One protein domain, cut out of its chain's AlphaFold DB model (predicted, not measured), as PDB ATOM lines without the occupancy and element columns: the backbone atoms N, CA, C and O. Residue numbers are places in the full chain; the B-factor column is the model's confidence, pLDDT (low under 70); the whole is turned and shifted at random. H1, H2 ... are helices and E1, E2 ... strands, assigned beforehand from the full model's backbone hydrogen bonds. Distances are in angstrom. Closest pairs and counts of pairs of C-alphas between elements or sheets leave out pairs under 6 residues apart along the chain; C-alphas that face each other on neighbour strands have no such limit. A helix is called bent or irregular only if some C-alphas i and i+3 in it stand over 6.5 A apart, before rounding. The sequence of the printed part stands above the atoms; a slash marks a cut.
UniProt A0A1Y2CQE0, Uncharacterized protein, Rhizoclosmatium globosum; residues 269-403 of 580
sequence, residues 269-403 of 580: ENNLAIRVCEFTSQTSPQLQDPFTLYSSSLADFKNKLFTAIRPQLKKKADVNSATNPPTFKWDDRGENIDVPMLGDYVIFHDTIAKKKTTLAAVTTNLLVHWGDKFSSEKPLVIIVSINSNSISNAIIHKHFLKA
ATOM      1  N   GLU A 269     181.907 129.759 141.168       96.81
ATOM      2  CA  GLU A 269     182.667 130.024 139.948       96.81
ATOM      3  C   GLU A 269     182.604 128.789 139.043       96.81
ATOM      4  O   GLU A 269     182.977 127.696 139.455       96.81
ATOM      5  N   ASN A 270     182.075 128.932 137.825       97.44
ATOM      6  CA  ASN A 270     181.938 127.818 136.884       97.44
ATOM      7  C   ASN A 270     182.516 128.193 135.517       97.44
ATOM      8  O   ASN A 270     182.058 129.154 134.898       97.44
ATOM      9  N   ASN A 271     183.479 127.408 135.027       97.12
ATOM     10  CA  ASN A 271     184.059 127.559 133.689       97.12
ATOM     11  C   ASN A 271     183.235 126.774 132.665       97.12
ATOM     12  O   ASN A 271     183.123 125.547 132.750       97.12
ATOM     13  N   LEU A 272     182.650 127.477 131.700       97.56
ATOM     14  CA  LEU A 272     181.647 126.951 130.778       97.56
ATOM     15  C   LEU A 272     182.077 127.188 129.327       97.56
ATOM     16  O   LEU A 272     182.686 128.202 129.010       97.56
ATOM     17  N   ALA A 273     181.718 126.274 128.427       96.88
ATOM     18  CA  ALA A 273     181.862 126.454 126.983       96.88
ATOM     19  C   ALA A 273     180.537 126.140 126.287       96.88
ATOM     20  O   ALA A 273     179.985 125.050 126.456       96.88
ATOM     21  N   ILE A 274     180.018 127.082 125.499       97.12
ATOM     22  CA  ILE A 274     178.750 126.901 124.785       97.12
ATOM     23  C   ILE A 274     178.994 126.180 123.462       97.12
ATOM     24  O   ILE A 274     179.822 126.571 122.643       97.12
ATOM     25  N   ARG A 275     178.206 125.133 123.243       96.25
ATOM     26  CA  ARG A 275     178.132 124.354 122.015       96.25
ATOM     27  C   ARG A 275     176.736 124.534 121.427       96.25
ATOM     28  O   ARG A 275     175.784 123.926 121.919       96.25
ATOM     29  N   VAL A 276     176.616 125.373 120.399       96.44
ATOM     30  CA  VAL A 276     175.332 125.685 119.753       96.44
ATOM     31  C   VAL A 276     175.019 124.630 118.696       96.44
ATOM     32  O   VAL A 276     175.785 124.439 117.751       96.44
ATOM     33  N   CYS A 277     173.890 123.945 118.855       94.75
ATOM     34  CA  CYS A 277     173.446 122.863 117.986       94.75
ATOM     35  C   CYS A 277     172.056 123.145 117.400       94.75
ATOM     36  O   CYS A 277     171.157 123.609 118.092       94.75
ATOM     37  N   GLU A 278     171.824 122.744 116.155       92.56
ATOM     38  CA  GLU A 278     170.484 122.702 115.551       92.56
ATOM     39  C   GLU A 278     169.635 121.558 116.130       92.56
ATOM     40  O   GLU A 278     168.413 121.650 116.229       92.56
ATOM     41  N   PHE A 279     170.293 120.471 116.536       93.50
ATOM     42  CA  PHE A 279     169.683 119.310 117.177       93.50
ATOM     43  C   PHE A 279     170.655 118.660 118.165       93.50
ATOM     44  O   PHE A 279     171.874 118.696 117.994       93.50
ATOM     45  N   THR A 280     170.131 118.004 119.198       90.50
ATOM     46  CA  THR A 280     170.926 117.593 120.372       90.50
ATOM     47  C   THR A 280     172.082 116.630 120.065       90.50
ATOM     48  O   THR A 280     173.090 116.617 120.773       90.50
ATOM     49  N   SER A 281     171.955 115.796 119.031       90.19
ATOM     50  CA  SER A 281     172.982 114.818 118.628       90.19
ATOM     51  C   SER A 281     173.943 115.306 117.532       90.19
ATOM     52  O   SER A 281     174.680 114.498 116.969       90.19
ATOM     53  N   GLN A 282     173.972 116.607 117.222       92.12
ATOM     54  CA  GLN A 282     174.862 117.160 116.198       92.12
ATOM     55  C   GLN A 282     176.341 116.954 116.557       92.12
ATOM     56  O   GLN A 282     176.810 117.369 117.620       92.12
ATOM     57  N   THR A 283     177.091 116.324 115.650       86.00
ATOM     58  CA  THR A 283     178.504 115.962 115.852       86.00
ATOM     59  C   THR A 283     179.453 117.140 115.660       86.00
ATOM     60  O   THR A 283     180.397 117.262 116.440       86.00
ATOM     61  N   SER A 284     179.148 118.035 114.710       87.38
ATOM     62  CA  SER A 284     179.966 119.207 114.347       87.38
ATOM     63  C   SER A 284     179.235 120.549 114.563       87.38
ATOM     64  O   SER A 284     178.836 121.190 113.594       87.38
ATOM     65  N   PRO A 285     178.974 120.949 115.812       87.12
ATOM     66  CA  PRO A 285     178.373 122.236 116.147       87.12
ATOM     67  C   PRO A 285     179.400 123.346 116.311       87.12
ATOM     68  O   PRO A 285     180.599 123.104 116.458       87.12
ATOM     69  N   GLN A 286     178.886 124.570 116.348       89.25
ATOM     70  CA  GLN A 286     179.673 125.760 116.606       89.25
ATOM     71  C   GLN A 286     180.024 125.821 118.096       89.25
ATOM     72  O   GLN A 286     179.142 125.882 118.957       89.25
ATOM     73  N   LEU A 287     181.320 125.753 118.394       91.56
ATOM     74  CA  LEU A 287     181.849 125.950 119.736       91.56
ATOM     75  C   LEU A 287     182.168 127.436 119.910       91.56
ATOM     76  O   LEU A 287     182.831 128.021 119.056       91.56
ATOM     77  N   GLN A 288     181.665 128.032 120.982       93.50
ATOM     78  CA  GLN A 288     182.021 129.388 121.384       93.50
ATOM     79  C   GLN A 288     183.202 129.363 122.349       93.50
ATOM     80  O   GLN A 288     183.469 128.338 122.987       93.50
ATOM     81  N   ASP A 289     183.874 130.504 122.464       93.75
ATOM     82  CA  ASP A 289     184.959 130.667 123.419       93.75
ATOM     83  C   ASP A 289     184.456 130.420 124.850       93.75
ATOM     84  O   ASP A 289     183.325 130.789 125.197       93.75
ATOM     85  N   PRO A 290     185.262 129.748 125.686       95.81
ATOM     86  CA  PRO A 290     184.887 129.491 127.061       95.81
ATOM     87  C   PRO A 290     184.790 130.785 127.866       95.81
ATOM     88  O   PRO A 290     185.540 131.735 127.652       95.81
ATOM     89  N   PHE A 291     183.881 130.796 128.833       96.62
ATOM     90  CA  PHE A 291     183.667 131.914 129.741       96.62
ATOM     91  C   PHE A 291     183.422 131.409 131.162       96.62
ATOM     92  O   PHE A 291     182.948 130.292 131.385       96.62
ATOM     93  N   THR A 292     183.727 132.262 132.131       97.19
ATOM     94  CA  THR A 292     183.531 131.975 133.551       97.19
ATOM     95  C   THR A 292     182.283 132.689 134.047       97.19
ATOM     96  O   THR A 292     182.104 133.887 133.826       97.19
ATOM     97  N   LEU A 293     181.404 131.951 134.721       97.31
ATOM     98  CA  LEU A 293     180.170 132.475 135.293       97.31
ATOM     99  C   LEU A 293     180.276 132.467 136.819       97.31
ATOM    100  O   LEU A 293     180.381 131.408 137.438       97.31
ATOM    101  N   TYR A 294     180.203 133.661 137.408       97.25
ATOM    102  CA  TYR A 294     180.167 133.872 138.854       97.25
ATOM    103  C   TYR A 294     178.728 134.046 139.323       97.25
ATOM    104  O   TYR A 294     178.008 134.901 138.801       97.25
ATOM    105  N   SER A 295     178.291 133.279 140.316       97.25
ATOM    106  CA  SER A 295     176.921 133.354 140.836       97.25
ATOM    107  C   SER A 295     176.865 133.189 142.348       97.25
ATOM    108  O   SER A 295     177.681 132.487 142.925       97.25
ATOM    109  N   SER A 296     175.901 133.845 142.990       96.12
ATOM    110  CA  SER A 296     175.694 133.787 144.451       96.12
ATOM    111  C   SER A 296     174.632 132.765 144.877       96.12
ATOM    112  O   SER A 296     174.519 132.394 146.041       96.12
ATOM    113  N   SER A 297     173.811 132.309 143.932       96.38
ATOM    114  CA  SER A 297     172.728 131.355 144.162       96.38
ATOM    115  C   SER A 297     172.406 130.584 142.883       96.38
ATOM    116  O   SER A 297     172.786 130.989 141.783       96.38
ATOM    117  N   LEU A 298     171.644 129.493 143.001       95.88
ATOM    118  CA  LEU A 298     171.182 128.721 141.842       95.88
ATOM    119  C   LEU A 298     170.278 129.547 140.905       95.88
ATOM    120  O   LEU A 298     170.304 129.352 139.692       95.88
ATOM    121  N   ALA A 299     169.474 130.460 141.456       96.38
ATOM    122  CA  ALA A 299     168.631 131.352 140.662       96.38
ATOM    123  C   ALA A 299     169.479 132.372 139.886       96.38
ATOM    124  O   ALA A 299     169.280 132.549 138.686       96.38
ATOM    125  N   ASP A 300     170.476 132.969 140.547       96.81
ATOM    126  CA  ASP A 300     171.437 133.886 139.922       96.81
ATOM    127  C   ASP A 300     172.237 133.189 138.807       96.81
ATOM    128  O   ASP A 300     172.361 133.720 137.704       96.81
ATOM    129  N   PHE A 301     172.680 131.946 139.040       97.06
ATOM    130  CA  PHE A 301     173.319 131.112 138.018       97.06
ATOM    131  C   PHE A 301     172.434 130.947 136.775       97.06
ATOM    132  O   PHE A 301     172.886 131.190 135.657       97.06
ATOM    133  N   LYS A 302     171.159 130.570 136.960       97.12
ATOM    134  CA  LYS A 302     170.205 130.378 135.853       97.12
ATOM    135  C   LYS A 302     169.950 131.670 135.079       97.12
ATOM    136  O   LYS A 302     169.921 131.628 133.854       97.12
ATOM    137  N   ASN A 303     169.811 132.798 135.773       97.00
ATOM    138  CA  ASN A 303     169.597 134.102 135.145       97.00
ATOM    139  C   ASN A 303     170.811 134.533 134.314       97.00
ATOM    140  O   ASN A 303     170.661 134.887 133.149       97.00
ATOM    141  N   LYS A 304     172.021 134.438 134.875       97.31
ATOM    142  CA  LYS A 304     173.261 134.778 134.159       97.31
ATOM    143  C   LYS A 304     173.509 133.854 132.973       97.31
ATOM    144  O   LYS A 304     173.898 134.318 131.903       97.31
ATOM    145  N   LEU A 305     173.235 132.560 133.140       97.25
ATOM    146  CA  LEU A 305     173.332 131.594 132.052       97.25
ATOM    147  C   LEU A 305     172.337 131.934 130.940       97.25
ATOM    148  O   LEU A 305     172.716 131.934 129.773       97.25
ATOM    149  N   PHE A 306     171.093 132.261 131.297       97.06
ATOM    150  CA  PHE A 306     170.081 132.705 130.346       97.06
ATOM    151  C   PHE A 306     170.551 133.932 129.562       97.06
ATOM    152  O   PHE A 306     170.511 133.905 128.337       97.06
ATOM    153  N   THR A 307     171.070 134.963 130.235       96.69
ATOM    154  CA  THR A 307     171.611 136.163 129.576       96.69
ATOM    155  C   THR A 307     172.723 135.825 128.582       96.69
ATOM    156  O   THR A 307     172.717 136.354 127.473       96.69
ATOM    157  N   ALA A 308     173.637 134.918 128.938       96.25
ATOM    158  CA  ALA A 308     174.736 134.513 128.063       96.25
ATOM    159  C   ALA A 308     174.252 133.775 126.803       96.25
ATOM    160  O   ALA A 308     174.775 133.999 125.713       96.25
ATOM    161  N   ILE A 309     173.242 132.904 126.928       95.88
ATOM    162  CA  ILE A 309     172.797 132.061 125.808       95.88
ATOM    163  C   ILE A 309     171.620 132.635 125.017       95.88
ATOM    164  O   ILE A 309     171.381 132.190 123.896       95.88
ATOM    165  N   ARG A 310     170.889 133.619 125.559       94.81
ATOM    166  CA  ARG A 310     169.687 134.209 124.946       94.81
ATOM    167  C   ARG A 310     169.852 134.602 123.470       94.81
ATOM    168  O   ARG A 310     168.899 134.346 122.729       94.81
ATOM    169  N   PRO A 311     170.995 135.159 123.012       93.62
ATOM    170  CA  PRO A 311     171.187 135.508 121.601       93.62
ATOM    171  C   PRO A 311     171.186 134.306 120.646       93.62
ATOM    172  O   PRO A 311     170.995 134.475 119.449       93.62
ATOM    173  N   GLN A 312     171.425 133.095 121.159       93.81
ATOM    174  CA  GLN A 312     171.488 131.862 120.367       93.81
ATOM    175  C   GLN A 312     170.142 131.130 120.303       93.81
ATOM    176  O   GLN A 312     169.960 130.229 119.483       93.81
ATOM    177  N   LEU A 313     169.211 131.475 121.197       93.19
ATOM    178  CA  LEU A 313     167.923 130.805 121.300       93.19
ATOM    179  C   LEU A 313     166.932 131.402 120.306       93.19
ATOM    180  O   LEU A 313     166.785 132.621 120.213       93.19
ATOM    181  N   LYS A 314     166.200 130.525 119.623       91.31
ATOM    182  CA  LYS A 314     165.073 130.891 118.768       91.31
ATOM    183  C   LYS A 314     163.772 130.293 119.303       91.31
ATOM    184  O   LYS A 314     163.757 129.568 120.304       91.31
ATOM    185  N   LYS A 315     162.662 130.605 118.627       90.06
ATOM    186  CA  LYS A 315     161.311 130.172 119.004       90.06
ATOM    187  C   LYS A 315     161.260 128.677 119.333       90.06
ATOM    188  O   LYS A 315     161.835 127.857 118.607       90.06
ATOM    189  N   LYS A 316     160.567 128.329 120.422       92.50
ATOM    190  CA  LYS A 316     160.474 126.942 120.878       92.50
ATOM    191  C   LYS A 316     159.653 126.102 119.909       92.50
ATOM    192  O   LYS A 316     158.523 126.465 119.579       92.50
ATOM    193  N   ALA A 317     160.202 124.964 119.496       91.50
ATOM    194  CA  ALA A 317     159.482 123.965 118.712       91.50
ATOM    195  C   ALA A 317     159.072 122.778 119.593       91.50
ATOM    196  O   ALA A 317     159.927 122.078 120.143       91.50
ATOM    197  N   ASP A 318     157.768 122.521 119.676       91.69
ATOM    198  CA  ASP A 318     157.234 121.323 120.310       91.69
ATOM    199  C   ASP A 318     157.160 120.189 119.286       91.69
ATOM    200  O   ASP A 318     156.633 120.342 118.177       91.69
ATOM    201  N   VAL A 319     157.678 119.026 119.679       92.56
ATOM    202  CA  VAL A 319     157.668 117.811 118.863       92.56
ATOM    203  C   VAL A 319     156.759 116.793 119.528       92.56
ATOM    204  O   VAL A 319     157.064 116.288 120.607       92.56
ATOM    205  N   ASN A 320     155.667 116.433 118.859       90.56
ATOM    206  CA  ASN A 320     154.859 115.296 119.271       90.56
ATOM    207  C   ASN A 320     155.355 114.041 118.542       90.56
ATOM    208  O   ASN A 320     154.997 113.768 117.396       90.56
ATOM    209  N   SER A 321     156.213 113.280 119.225       86.31
ATOM    210  CA  SER A 321     156.782 112.032 118.701       86.31
ATOM    211  C   SER A 321     155.797 110.856 118.689       86.31
ATOM    212  O   SER A 321     156.151 109.800 118.174       86.31
ATOM    213  N   ALA A 322     154.588 111.005 119.243       86.69
ATOM    214  CA  ALA A 322     153.592 109.933 119.256       86.69
ATOM    215  C   ALA A 322     152.916 109.730 117.889       86.69
ATOM    216  O   ALA A 322     152.378 108.657 117.619       86.69
ATOM    217  N   THR A 323     152.939 110.739 117.013       82.69
ATOM    218  CA  THR A 323     152.389 110.633 115.658       82.69
ATOM    219  C   THR A 323     153.459 110.153 114.676       82.69
ATOM    220  O   THR A 323     154.632 110.498 114.804       82.69
ATOM    221  N   ASN A 324     153.065 109.376 113.663       83.38
ATOM    222  CA  ASN A 324     153.935 109.012 112.544       83.38
ATOM    223  C   ASN A 324     153.306 109.505 111.225       83.38
ATOM    224  O   ASN A 324     152.317 108.914 110.786       83.38
ATOM    225  N   PRO A 325     153.830 110.576 110.596       82.00
ATOM    226  CA  PRO A 325     155.045 111.314 110.960       82.00
ATOM    227  C   PRO A 325     154.889 112.162 112.240       82.00
ATOM    228  O   PRO A 325     153.762 112.509 112.613       82.00
ATOM    229  N   PRO A 326     156.002 112.513 112.919       88.81
ATOM    230  CA  PRO A 326     155.968 113.413 114.068       88.81
ATOM    231  C   PRO A 326     155.334 114.743 113.666       88.81
ATOM    232  O   PRO A 326     155.593 115.265 112.578       88.81
ATOM    233  N   THR A 327     154.480 115.267 114.536       88.12
ATOM    234  CA  THR A 327     153.825 116.559 114.336       88.12
ATOM    235  C   THR A 327     154.608 117.637 115.069       88.12
ATOM    236  O   THR A 327     155.120 117.421 116.169       88.12
ATOM    237  N   PHE A 328     154.735 118.791 114.420       91.19
ATOM    238  CA  PHE A 328     155.522 119.916 114.902       91.19
ATOM    239  C   PHE A 328     154.608 121.119 115.037       91.19
ATOM    240  O   PHE A 328     153.828 121.406 114.129       91.19
ATOM    241  N   LYS A 329     154.732 121.829 116.151       90.50
ATOM    242  CA  LYS A 329     154.083 123.120 116.351       90.50
ATOM    243  C   LYS A 329     155.055 124.076 117.024       90.50
ATOM    244  O   LYS A 329     155.941 123.654 117.767       90.50
ATOM    245  N   TRP A 330     154.900 125.359 116.741       90.06
ATOM    246  CA  TRP A 330     155.560 126.384 117.533       90.06
ATOM    247  C   TRP A 330     154.869 126.491 118.895       90.06
ATOM    248  O   TRP A 330     153.653 126.332 118.958       90.06
ATOM    249  N   ASP A 331     155.627 126.754 119.960       89.38
ATOM    250  CA  ASP A 331     155.041 127.070 121.268       89.38
ATOM    251  C   ASP A 331     154.197 128.353 121.143       89.38
ATOM    252  O   ASP A 331     154.611 129.339 120.512       89.38
ATOM    253  N   ASP A 332     153.000 128.318 121.729       82.88
ATOM    254  CA  ASP A 332     152.013 129.398 121.675       82.88
ATOM    255  C   ASP A 332     152.520 130.669 122.377       82.88
ATOM    256  O   ASP A 332     152.087 131.775 122.060       82.88
ATOM    257  N   ARG A 333     153.502 130.534 123.281       81.25
ATOM    258  CA  ARG A 333     154.143 131.655 123.992       81.25
ATOM    259  C   ARG A 333     155.004 132.560 123.106       81.25
ATOM    260  O   ARG A 333     155.435 133.620 123.557       81.25
ATOM    261  N   GLY A 334     155.238 132.193 121.846       77.12
ATOM    262  CA  GLY A 334     155.954 133.057 120.907       77.12
ATOM    263  C   GLY A 334     157.480 133.021 121.077       77.12
ATOM    264  O   GLY A 334     158.059 131.999 121.438       77.12
ATOM    265  N   GLU A 335     158.134 134.144 120.777       76.75
ATOM    266  CA  GLU A 335     159.586 134.362 120.946       76.75
ATOM    267  C   GLU A 335     159.975 134.810 122.363       76.75
ATOM    268  O   GLU A 335     161.158 134.992 122.671       76.75
ATOM    269  N   ASN A 336     158.986 134.958 123.248       84.69
ATOM    270  CA  ASN A 336     159.181 135.309 124.648       84.69
ATOM    271  C   ASN A 336     159.676 134.094 125.436       84.69
ATOM    272  O   ASN A 336     158.938 133.462 126.186       84.69
ATOM    273  N   ILE A 337     160.945 133.753 125.227       88.50
ATOM    274  CA  ILE A 337     161.644 132.725 125.994       88.50
ATOM    275  C   ILE A 337     161.966 133.307 127.369       88.50
ATOM    276  O   ILE A 337     162.593 134.363 127.460       88.50
ATOM    277  N   ASP A 338     161.559 132.610 128.423       92.25
ATOM    278  CA  ASP A 338     161.829 132.967 129.812       92.25
ATOM    279  C   ASP A 338     162.842 132.002 130.465       92.25
ATOM    280  O   ASP A 338     163.239 130.973 129.908       92.25
ATOM    281  N   VAL A 339     163.306 132.351 131.668       92.88
ATOM    282  CA  VAL A 339     164.271 131.537 132.430       92.88
ATOM    283  C   VAL A 339     163.726 130.136 132.774       92.88
ATOM    284  O   VAL A 339     164.487 129.170 132.675       92.88
ATOM    285  N   PRO A 340     162.442 129.956 133.148       92.62
ATOM    286  CA  PRO A 340     161.854 128.629 133.338       92.62
ATOM    287  C   PRO A 340     161.942 127.714 132.109       92.62
ATOM    288  O   PRO A 340     162.209 126.520 132.265       92.62
ATOM    289  N   MET A 341     161.778 128.251 130.894       93.00
ATOM    290  CA  MET A 341     161.867 127.481 129.647       93.00
ATOM    291  C   MET A 341     163.287 127.032 129.296       93.00
ATOM    292  O   MET A 341     163.462 126.162 128.447       93.00
ATOM    293  N   LEU A 342     164.314 127.556 129.968       94.06
ATOM    294  CA  LEU A 342     165.715 127.259 129.668       94.06
ATOM    295  C   LEU A 342     166.055 125.760 129.708       94.06
ATOM    296  O   LEU A 342     166.926 125.291 128.970       94.06
ATOM    297  N   GLY A 343     165.347 124.987 130.537       93.81
ATOM    298  CA  GLY A 343     165.515 123.534 130.623       93.81
ATOM    299  C   GLY A 343     165.202 122.796 129.319       93.81
ATOM    300  O   GLY A 343     165.783 121.740 129.062       93.81
ATOM    301  N   ASP A 344     164.364 123.379 128.464       94.81
ATOM    302  CA  ASP A 344     164.012 122.815 127.162       94.81
ATOM    303  C   ASP A 344     165.093 123.053 126.105       94.81
ATOM    304  O   ASP A 344     165.037 122.441 125.047       94.81
ATOM    305  N   TYR A 345     166.096 123.891 126.377       96.69
ATOM    306  CA  TYR A 345     167.144 124.260 125.417       96.69
ATOM    307  C   TYR A 345     168.537 123.779 125.824       96.69
ATOM    308  O   TYR A 345     169.402 123.592 124.970       96.69
ATOM    309  N   VAL A 346     168.764 123.581 127.127       96.81
ATOM    310  CA  VAL A 346     170.107 123.422 127.695       96.81
ATOM    311  C   VAL A 346     170.335 122.028 128.267       96.81
ATOM    312  O   VAL A 346     169.565 121.542 129.097       96.81
ATOM    313  N   ILE A 347     171.447 121.408 127.873       96.75
ATOM    314  CA  ILE A 347     171.955 120.168 128.465       96.75
ATOM    315  C   ILE A 347     173.432 120.348 128.804       96.75
ATOM    316  O   ILE A 347     174.247 120.665 127.941       96.75
ATOM    317  N   PHE A 348     173.801 120.070 130.048       97.19
ATOM    318  CA  PHE A 348     175.193 120.085 130.487       97.19
ATOM    319  C   PHE A 348     175.841 118.745 130.156       97.19
ATOM    320  O   PHE A 348     175.311 117.687 130.504       97.19
ATOM    321  N   HIS A 349     176.983 118.780 129.478       96.38
ATOM    322  CA  HIS A 349     177.746 117.602 129.106       96.38
ATOM    323  C   HIS A 349     179.079 117.572 129.849       96.38
ATOM    324  O   HIS A 349     180.028 118.279 129.515       96.38
ATOM    325  N   ASP A 350     179.148 116.692 130.841       95.62
ATOM    326  CA  ASP A 350     180.381 116.367 131.541       95.62
ATOM    327  C   ASP A 350     181.248 115.503 130.621       95.62
ATOM    328  O   ASP A 350     180.993 114.309 130.443       95.62
ATOM    329  N   THR A 351     182.254 116.116 130.002       93.00
ATOM    330  CA  THR A 351     183.158 115.458 129.048       93.00
ATOM    331  C   THR A 351     184.068 114.428 129.719       93.00
ATOM    332  O   THR A 351     184.458 113.450 129.081       93.00
ATOM    333  N   ILE A 352     184.354 114.600 131.014       92.44
ATOM    334  CA  ILE A 352     185.225 113.723 131.804       92.44
ATOM    335  C   ILE A 352     184.460 112.457 132.206       92.44
ATOM    336  O   ILE A 352     184.911 111.343 131.948       92.44
ATOM    337  N   ALA A 353     183.272 112.615 132.798       94.06
ATOM    338  CA  ALA A 353     182.428 111.494 133.222       94.06
ATOM    339  C   ALA A 353     181.537 110.938 132.098       94.06
ATOM    340  O   ALA A 353     180.847 109.939 132.297       94.06
ATOM    341  N   LYS A 354     181.509 111.596 130.931       94.25
ATOM    342  CA  LYS A 354     180.610 111.305 129.799       94.25
ATOM    343  C   LYS A 354     179.128 111.299 130.194       94.25
ATOM    344  O   LYS A 354     178.314 110.609 129.579       94.25
ATOM    345  N   LYS A 355     178.765 112.083 131.212       95.81
ATOM    346  CA  LYS A 355     177.400 112.187 131.741       95.81
ATOM    347  C   LYS A 355     176.708 113.423 131.167       95.81
ATOM    348  O   LYS A 355     177.342 114.448 130.924       95.81
ATOM    349  N   LYS A 356     175.401 113.322 130.927       95.69
ATOM    350  CA  LYS A 356     174.551 114.462 130.564       95.69
ATOM    351  C   LYS A 356     173.638 114.799 131.737       95.69
ATOM    352  O   LYS A 356     173.045 113.892 132.318       95.69
ATOM    353  N   THR A 357     173.526 116.079 132.058       97.00
ATOM    354  CA  THR A 357     172.707 116.591 133.162       97.00
ATOM    355  C   THR A 357     171.771 117.666 132.621       97.00
ATOM    356  O   THR A 357     172.198 118.552 131.883       97.00
ATOM    357  N   THR A 358     170.483 117.580 132.946       96.38
ATOM    358  CA  THR A 358     169.483 118.592 132.570       96.38
ATOM    359  C   THR A 358     169.506 119.757 133.553       96.38
ATOM    360  O   THR A 358     169.907 119.589 134.705       96.38
ATOM    361  N   LEU A 359     169.031 120.936 133.139       95.81
ATOM    362  CA  LEU A 359     168.995 122.122 134.008       95.81
ATOM    363  C   LEU A 359     168.185 121.909 135.300       95.81
ATOM    364  O   LEU A 359     168.530 122.459 136.344       95.81
ATOM    365  N   ALA A 360     167.131 121.089 135.252       94.88
ATOM    366  CA  ALA A 360     166.320 120.750 136.422       94.88
ATOM    367  C   ALA A 360     167.089 119.926 137.471       94.88
ATOM    368  O   ALA A 360     166.791 120.018 138.656       94.88
ATOM    369  N   ALA A 361     168.092 119.151 137.045       96.00
ATOM    370  CA  ALA A 361     168.926 118.341 137.930       96.00
ATOM    371  C   ALA A 361     170.125 119.116 138.513       96.00
ATOM    372  O   ALA A 361     170.910 118.551 139.277       96.00
ATOM    373  N   VAL A 362     170.294 120.393 138.151       96.56
ATOM    374  CA  VAL A 362     171.374 121.233 138.674       96.56
ATOM    375  C   VAL A 362     171.034 121.686 140.090       96.56
ATOM    376  O   VAL A 362     170.035 122.366 140.318       96.56
ATOM    377  N   THR A 363     171.888 121.308 141.037       97.38
ATOM    378  CA  THR A 363     171.807 121.677 142.459       97.38
ATOM    379  C   THR A 363     173.025 122.511 142.852       97.38
ATOM    380  O   THR A 363     174.026 122.521 142.139       97.38
ATOM    381  N   THR A 364     172.973 123.193 143.994       96.44
ATOM    382  CA  THR A 364     174.104 123.983 144.517       96.44
ATOM    383  C   THR A 364     175.361 123.134 144.716       96.44
ATOM    384  O   THR A 364     176.434 123.531 144.278       96.44
ATOM    385  N   ASN A 365     175.225 121.919 145.255       96.25
ATOM    386  CA  ASN A 365     176.340 120.974 145.411       96.25
ATOM    387  C   ASN A 365     176.997 120.624 144.070       96.25
ATOM    388  O   ASN A 365     178.208 120.436 143.988       96.25
ATOM    389  N   LEU A 366     176.190 120.539 143.011       96.31
ATOM    390  CA  LEU A 366     176.675 120.252 141.670       96.31
ATOM    391  C   LEU A 366     177.444 121.444 141.083       96.31
ATOM    392  O   LEU A 366     178.439 121.220 140.406       96.31
ATOM    393  N   LEU A 367     177.030 122.682 141.382       96.38
ATOM    394  CA  LEU A 367     177.758 123.897 140.992       96.38
ATOM    395  C   LEU A 367     179.117 124.006 141.693       96.38
ATOM    396  O   LEU A 367     180.089 124.375 141.045       96.38
ATOM    397  N   VAL A 368     179.207 123.653 142.981       96.12
ATOM    398  CA  VAL A 368     180.501 123.579 143.692       96.12
ATOM    399  C   VAL A 368     181.390 122.522 143.043       96.12
ATOM    400  O   VAL A 368     182.509 122.810 142.635       96.12
ATOM    401  N   HIS A 369     180.849 121.315 142.850       95.62
ATOM    402  CA  HIS A 369     181.591 120.222 142.228       95.62
ATOM    403  C   HIS A 369     182.079 120.565 140.814       95.62
ATOM    404  O   HIS A 369     183.157 120.137 140.411       95.62
ATOM    405  N   TRP A 370     181.288 121.308 140.039       96.50
ATOM    406  CA  TRP A 370     181.685 121.768 138.715       96.50
ATOM    407  C   TRP A 370     182.786 122.825 138.758       96.50
ATOM    408  O   TRP A 370     183.698 122.729 137.939       96.50
ATOM    409  N   GLY A 371     182.743 123.757 139.713       94.56
ATOM    410  CA  GLY A 371     183.818 124.727 139.933       94.56
ATOM    411  C   GLY A 371     185.160 124.058 140.231       94.56
ATOM    412  O   GLY A 371     186.168 124.410 139.626       94.56
ATOM    413  N   ASP A 372     185.156 123.012 141.062       94.81
ATOM    414  CA  ASP A 372     186.377 122.265 141.398       94.81
ATOM    415  C   ASP A 372     186.874 121.384 140.241       94.81
ATOM    416  O   ASP A 372     188.074 121.167 140.057       94.81
ATOM    417  N   LYS A 373     185.942 120.811 139.471       95.44
ATOM    418  CA  LYS A 373     186.247 119.798 138.453       95.44
ATOM    419  C   LYS A 373     186.663 120.390 137.107       95.44
ATOM    420  O   LYS A 373     187.462 119.768 136.404       95.44
ATOM    421  N   PHE A 374     186.085 121.522 136.713       95.75
ATOM    422  CA  PHE A 374     186.271 122.109 135.386       95.75
ATOM    423  C   PHE A 374     187.065 123.414 135.474       95.75
ATOM    424  O   PHE A 374     186.573 124.446 135.930       95.75
ATOM    425  N   SER A 375     188.305 123.369 134.988       93.50
ATOM    426  CA  SER A 375     189.171 124.541 134.863       93.50
ATOM    427  C   SER A 375     188.889 125.320 133.575       93.50
ATOM    428  O   SER A 375     188.191 124.843 132.678       93.50
ATOM    429  N   SER A 376     189.481 126.507 133.447       91.12
ATOM    430  CA  SER A 376     189.437 127.312 132.218       91.12
ATOM    431  C   SER A 376     189.981 126.569 130.987       91.12
ATOM    432  O   SER A 376     189.476 126.761 129.885       91.12
ATOM    433  N   GLU A 377     190.959 125.673 131.164       91.50
ATOM    434  CA  GLU A 377     191.515 124.839 130.084       91.50
ATOM    435  C   GLU A 377     190.584 123.693 129.661       91.50
ATOM    436  O   GLU A 377     190.619 123.237 128.516       91.50
ATOM    437  N   LYS A 378     189.765 123.190 130.593       94.19
ATOM    438  CA  LYS A 378     188.826 122.080 130.374       94.19
ATOM    439  C   LYS A 378     187.444 122.470 130.900       94.19
ATOM    440  O   LYS A 378     187.001 121.913 131.905       94.19
ATOM    441  N   PRO A 379     186.766 123.412 130.227       96.25
ATOM    442  CA  PRO A 379     185.480 123.931 130.668       96.25
ATOM    443  C   PRO A 379     184.375 122.875 130.546       96.25
ATOM    444  O   PRO A 379     184.431 121.961 129.713       96.25
ATOM    445  N   LEU A 380     183.323 123.031 131.348       96.94
ATOM    446  CA  LEU A 380     182.103 122.243 131.217       96.94
ATOM    447  C   LEU A 380     181.382 122.623 129.920       96.94
ATOM    448  O   LEU A 380     181.030 123.783 129.700       96.94
ATOM    449  N   VAL A 381     181.108 121.635 129.068       96.50
ATOM    450  CA  VAL A 381     180.433 121.878 127.790       96.50
ATOM    451  C   VAL A 381     178.927 121.969 128.003       96.50
ATOM    452  O   VAL A 381     178.296 121.038 128.502       96.50
ATOM    453  N   ILE A 382     178.332 123.068 127.557       96.94
ATOM    454  CA  ILE A 382     176.890 123.291 127.554       96.94
ATOM    455  C   ILE A 382     176.381 123.111 126.130       96.94
ATOM    456  O   ILE A 382     176.721 123.883 125.240       96.94
ATOM    457  N   ILE A 383     175.552 122.095 125.912       96.50
ATOM    458  CA  ILE A 383     174.863 121.885 124.640       96.50
ATOM    459  C   ILE A 383     173.604 122.748 124.652       96.50
ATOM    460  O   ILE A 383     172.702 122.509 125.456       96.50
ATOM    461  N   VAL A 384     173.561 123.734 123.761       96.81
ATOM    462  CA  VAL A 384     172.417 124.628 123.567       96.81
ATOM    463  C   VAL A 384     171.760 124.276 122.239       96.81
ATOM    464  O   VAL A 384     172.366 124.445 121.184       96.81
ATOM    465  N   SER A 385     170.533 123.759 122.286       95.38
ATOM    466  CA  SER A 385     169.754 123.448 121.082       95.38
ATOM    467  C   SER A 385     168.998 124.703 120.633       95.38
ATOM    468  O   SER A 385     168.277 125.255 121.445       95.38
ATOM    469  N   ILE A 386     169.110 125.153 119.379       93.75
ATOM    470  CA  ILE A 386     168.576 126.461 118.927       93.75
ATOM    471  C   ILE A 386     167.055 126.598 119.124       93.75
ATOM    472  O   ILE A 386     166.587 127.640 119.578       93.75
ATOM    473  N   ASN A 387     166.280 125.563 118.777       92.75
ATOM    474  CA  ASN A 387     164.813 125.602 118.825       92.75
ATOM    475  C   ASN A 387     164.203 124.765 119.959       92.75
ATOM    476  O   ASN A 387     163.146 125.131 120.451       92.75
ATOM    477  N   SER A 388     164.793 123.627 120.341       93.81
ATOM    478  CA  SER A 388     164.396 122.812 121.508       93.81
ATOM    479  C   SER A 388     165.240 121.530 121.572       93.81
ATOM    480  O   SER A 388     165.608 120.965 120.541       93.81
ATOM    481  N   ASN A 389     165.465 121.006 122.775       93.44
ATOM    482  CA  ASN A 389     166.022 119.678 123.047       93.44
ATOM    483  C   ASN A 389     165.117 118.539 122.542       93.44
ATOM    484  O   ASN A 389     165.577 117.408 122.375       93.44
ATOM    485  N   SER A 390     163.837 118.813 122.266       91.94
ATOM    486  CA  SER A 390     162.921 117.856 121.632       91.94
ATOM    487  C   SER A 390     163.363 117.484 120.210       91.94
ATOM    488  O   SER A 390     163.060 116.388 119.729       91.94
ATOM    489  N   ILE A 391     164.127 118.353 119.537       92.56
ATOM    490  CA  ILE A 391     164.742 118.066 118.239       92.56
ATOM    491  C   ILE A 391     166.050 117.306 118.488       92.56
ATOM    492  O   ILE A 391     167.153 117.850 118.509       92.56
ATOM    493  N   SER A 392     165.922 116.002 118.714       90.69
ATOM    494  CA  SER A 392     167.035 115.189 119.210       90.69
ATOM    495  C   SER A 392     168.019 114.737 118.127       90.69
ATOM    496  O   SER A 392     169.194 114.513 118.425       90.69
ATOM    497  N   ASN A 393     167.582 114.594 116.872       92.62
ATOM    498  CA  ASN A 393     168.385 114.017 115.793       92.62
ATOM    499  C   ASN A 393     168.165 114.695 114.435       92.62
ATOM    500  O   ASN A 393     167.193 115.420 114.230       92.62
ATOM    501  N   ALA A 394     169.068 114.411 113.492       92.06
ATOM    502  CA  ALA A 394     169.054 114.994 112.152       92.06
ATOM    503  C   ALA A 394     167.776 114.669 111.353       92.06
ATOM    504  O   ALA A 394     167.343 115.473 110.529       92.06
ATOM    505  N   ILE A 395     167.150 113.510 111.592       90.56
ATOM    506  CA  ILE A 395     165.916 113.098 110.906       90.56
ATOM    507  C   ILE A 395     164.747 113.967 111.381       90.56
ATOM    508  O   ILE A 395     164.047 114.558 110.561       90.56
ATOM    509  N   ILE A 396     164.576 114.099 112.699       91.00
ATOM    510  CA  ILE A 396     163.568 114.964 113.321       91.00
ATOM    511  C   ILE A 396     163.821 116.412 112.920       91.00
ATOM    512  O   ILE A 396     162.873 117.085 112.541       91.00
ATOM    513  N   HIS A 397     165.077 116.865 112.912       91.25
ATOM    514  CA  HIS A 397     165.428 118.204 112.444       91.25
ATOM    515  C   HIS A 397     165.004 118.428 110.986       91.25
ATOM    516  O   HIS A 397     164.359 119.422 110.676       91.25
ATOM    517  N   LYS A 398     165.254 117.468 110.088       89.06
ATOM    518  CA  LYS A 398     164.801 117.553 108.692       89.06
ATOM    519  C   LYS A 398     163.273 117.603 108.575       89.06
ATOM    520  O   LYS A 398     162.752 118.342 107.742       89.06
ATOM    521  N   HIS A 399     162.550 116.829 109.386       88.88
ATOM    522  CA  HIS A 399     161.087 116.880 109.422       88.88
ATOM    523  C   HIS A 399     160.562 118.194 110.007       88.88
ATOM    524  O   HIS A 399     159.618 118.747 109.455       88.88
ATOM    525  N   PHE A 400     161.205 118.715 111.049       90.31
ATOM    526  CA  PHE A 400     160.936 120.024 111.631       90.31
ATOM    527  C   PHE A 400     161.125 121.131 110.592       90.31
ATOM    528  O   PHE A 400     160.208 121.917 110.360       90.31
ATOM    529  N   LEU A 401     162.264 121.136 109.893       88.00
ATOM    530  CA  LEU A 401     162.515 122.082 108.813       88.00
ATOM    531  C   LEU A 401     161.447 121.954 107.730       88.00
ATOM    532  O   LEU A 401     160.934 122.965 107.268       88.00
ATOM    533  N   LYS A 402     161.050 120.727 107.364       84.69
ATOM    534  CA  LYS A 402     159.987 120.487 106.379       84.69
ATOM    535  C   LYS A 402     158.608 120.983 106.831       84.69
ATOM    536  O   LYS A 402     157.850 121.475 106.006       84.69
ATOM    537  N   ALA A 403     158.272 120.808 108.103       83.62
ATOM    538  CA  ALA A 403     156.943 121.095 108.632       83.62
ATOM    539  C   ALA A 403     156.755 122.570 109.002       83.62
ATOM    540  O   ALA A 403     155.704 123.132 108.720       83.62
TER     541      ALA A 403
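AT A GLANCE: This is residues 269 to 403 of the 580 residues of an uncharacterized protein of Rhizoclosmatium globosum (UniProt A0A1Y2CQE0). A strongly twisted sheet of five strands makes the main body, with H1 over one face and H3 beside the strands near the beginning of E1. Away from this body, at one end of the longest axis, the small hairpin E3 and E4 and the closing helix H4 form a second, smaller part. The printed part has 135 residues, with four named helices and seven named strands in the order E1 E2 H1 E3 E4 H2 E5 E6 H3 E7 H4. The large sheet runs E2 E1 E7 E5 E6 and is mixed; the class is mixed, helices and strands. The whole is compact, with a radius of gyration of the C-alphas of 15.2 A, yet elongated, spanning 45 by 29 by 24 A.

IN THESE COORDINATES: E1, residues 269 to 277, begins with C-alpha 269 at (182.667, 130.024, 139.948) and is 24.9 A long. E2 is residues 291 to 295. H1, residues 298 to 312, is 21.7 A long and irregular: C-alphas 308 and 311 are 7.4 A apart. E3 is residues 317 to 320 and E4 residues 327 to 330. H2, residues 340 to 344, is only just irregular, with C-alphas 340 and 343 at 6.8 A. E5 is residues 346 to 350, E6 residues 355 to 358, H3 residues 364 to 373 and E7 residues 380 to 385, 16.0 A long. H4, residues 394 to 403, ends with C-alpha 403 at (156.943, 121.095, 108.632).

HOW THE PARTS SIT: E1 and E7 are parallel neighbours, with N 275 and O 382 at 2.8 A. E1 and E2, a hairpin, are antiparallel, with N 272 and O 291 at 2.8 A. E7 and E5 are antiparallel, with N 349 and O 381 at 2.8 A. E5 and E6, a hairpin, have N 348 and O 357 at 2.9 A. H1 is on this sheet at a height of 5.9 A, two layers with helices on one face, and it is only just across the strands, at 62 degrees to E7 on the local plane. H3 is only just at the sheet's level, at a height of 3.6 A; the closest C-alphas of E1 and H3 are those of Asn 270 and Gly 371, 4.7 A. E6, H3 and E7 form a split strand-helix-strand unit, two strands running the same way with E5 between them, and its crossover is right-handed. H2 only grazes the sheet, with residues 342 to 344. E3 and E4, a hairpin, have N 318 and O 329 at 2.9 A. The closest C-alphas of E4 and H4 are those of Phe 328 and Phe 400, 6.3 A. Every O i to N i+4 pair is within hydrogen-bond range in H3 and H4; H1 has 9 of 11, and H2 0 of 1, with 1 of 2 O i to N i+3 pairs.

THE WHOLE: The two C-alphas farthest apart are those of Ser 296 and Asn 324, 45.9 A. The printed part has no cut, and the link from E1 to E2 is long, with 13 residues. The mean pLDDT of the printed part is 93.0, and no printed residue is under 70.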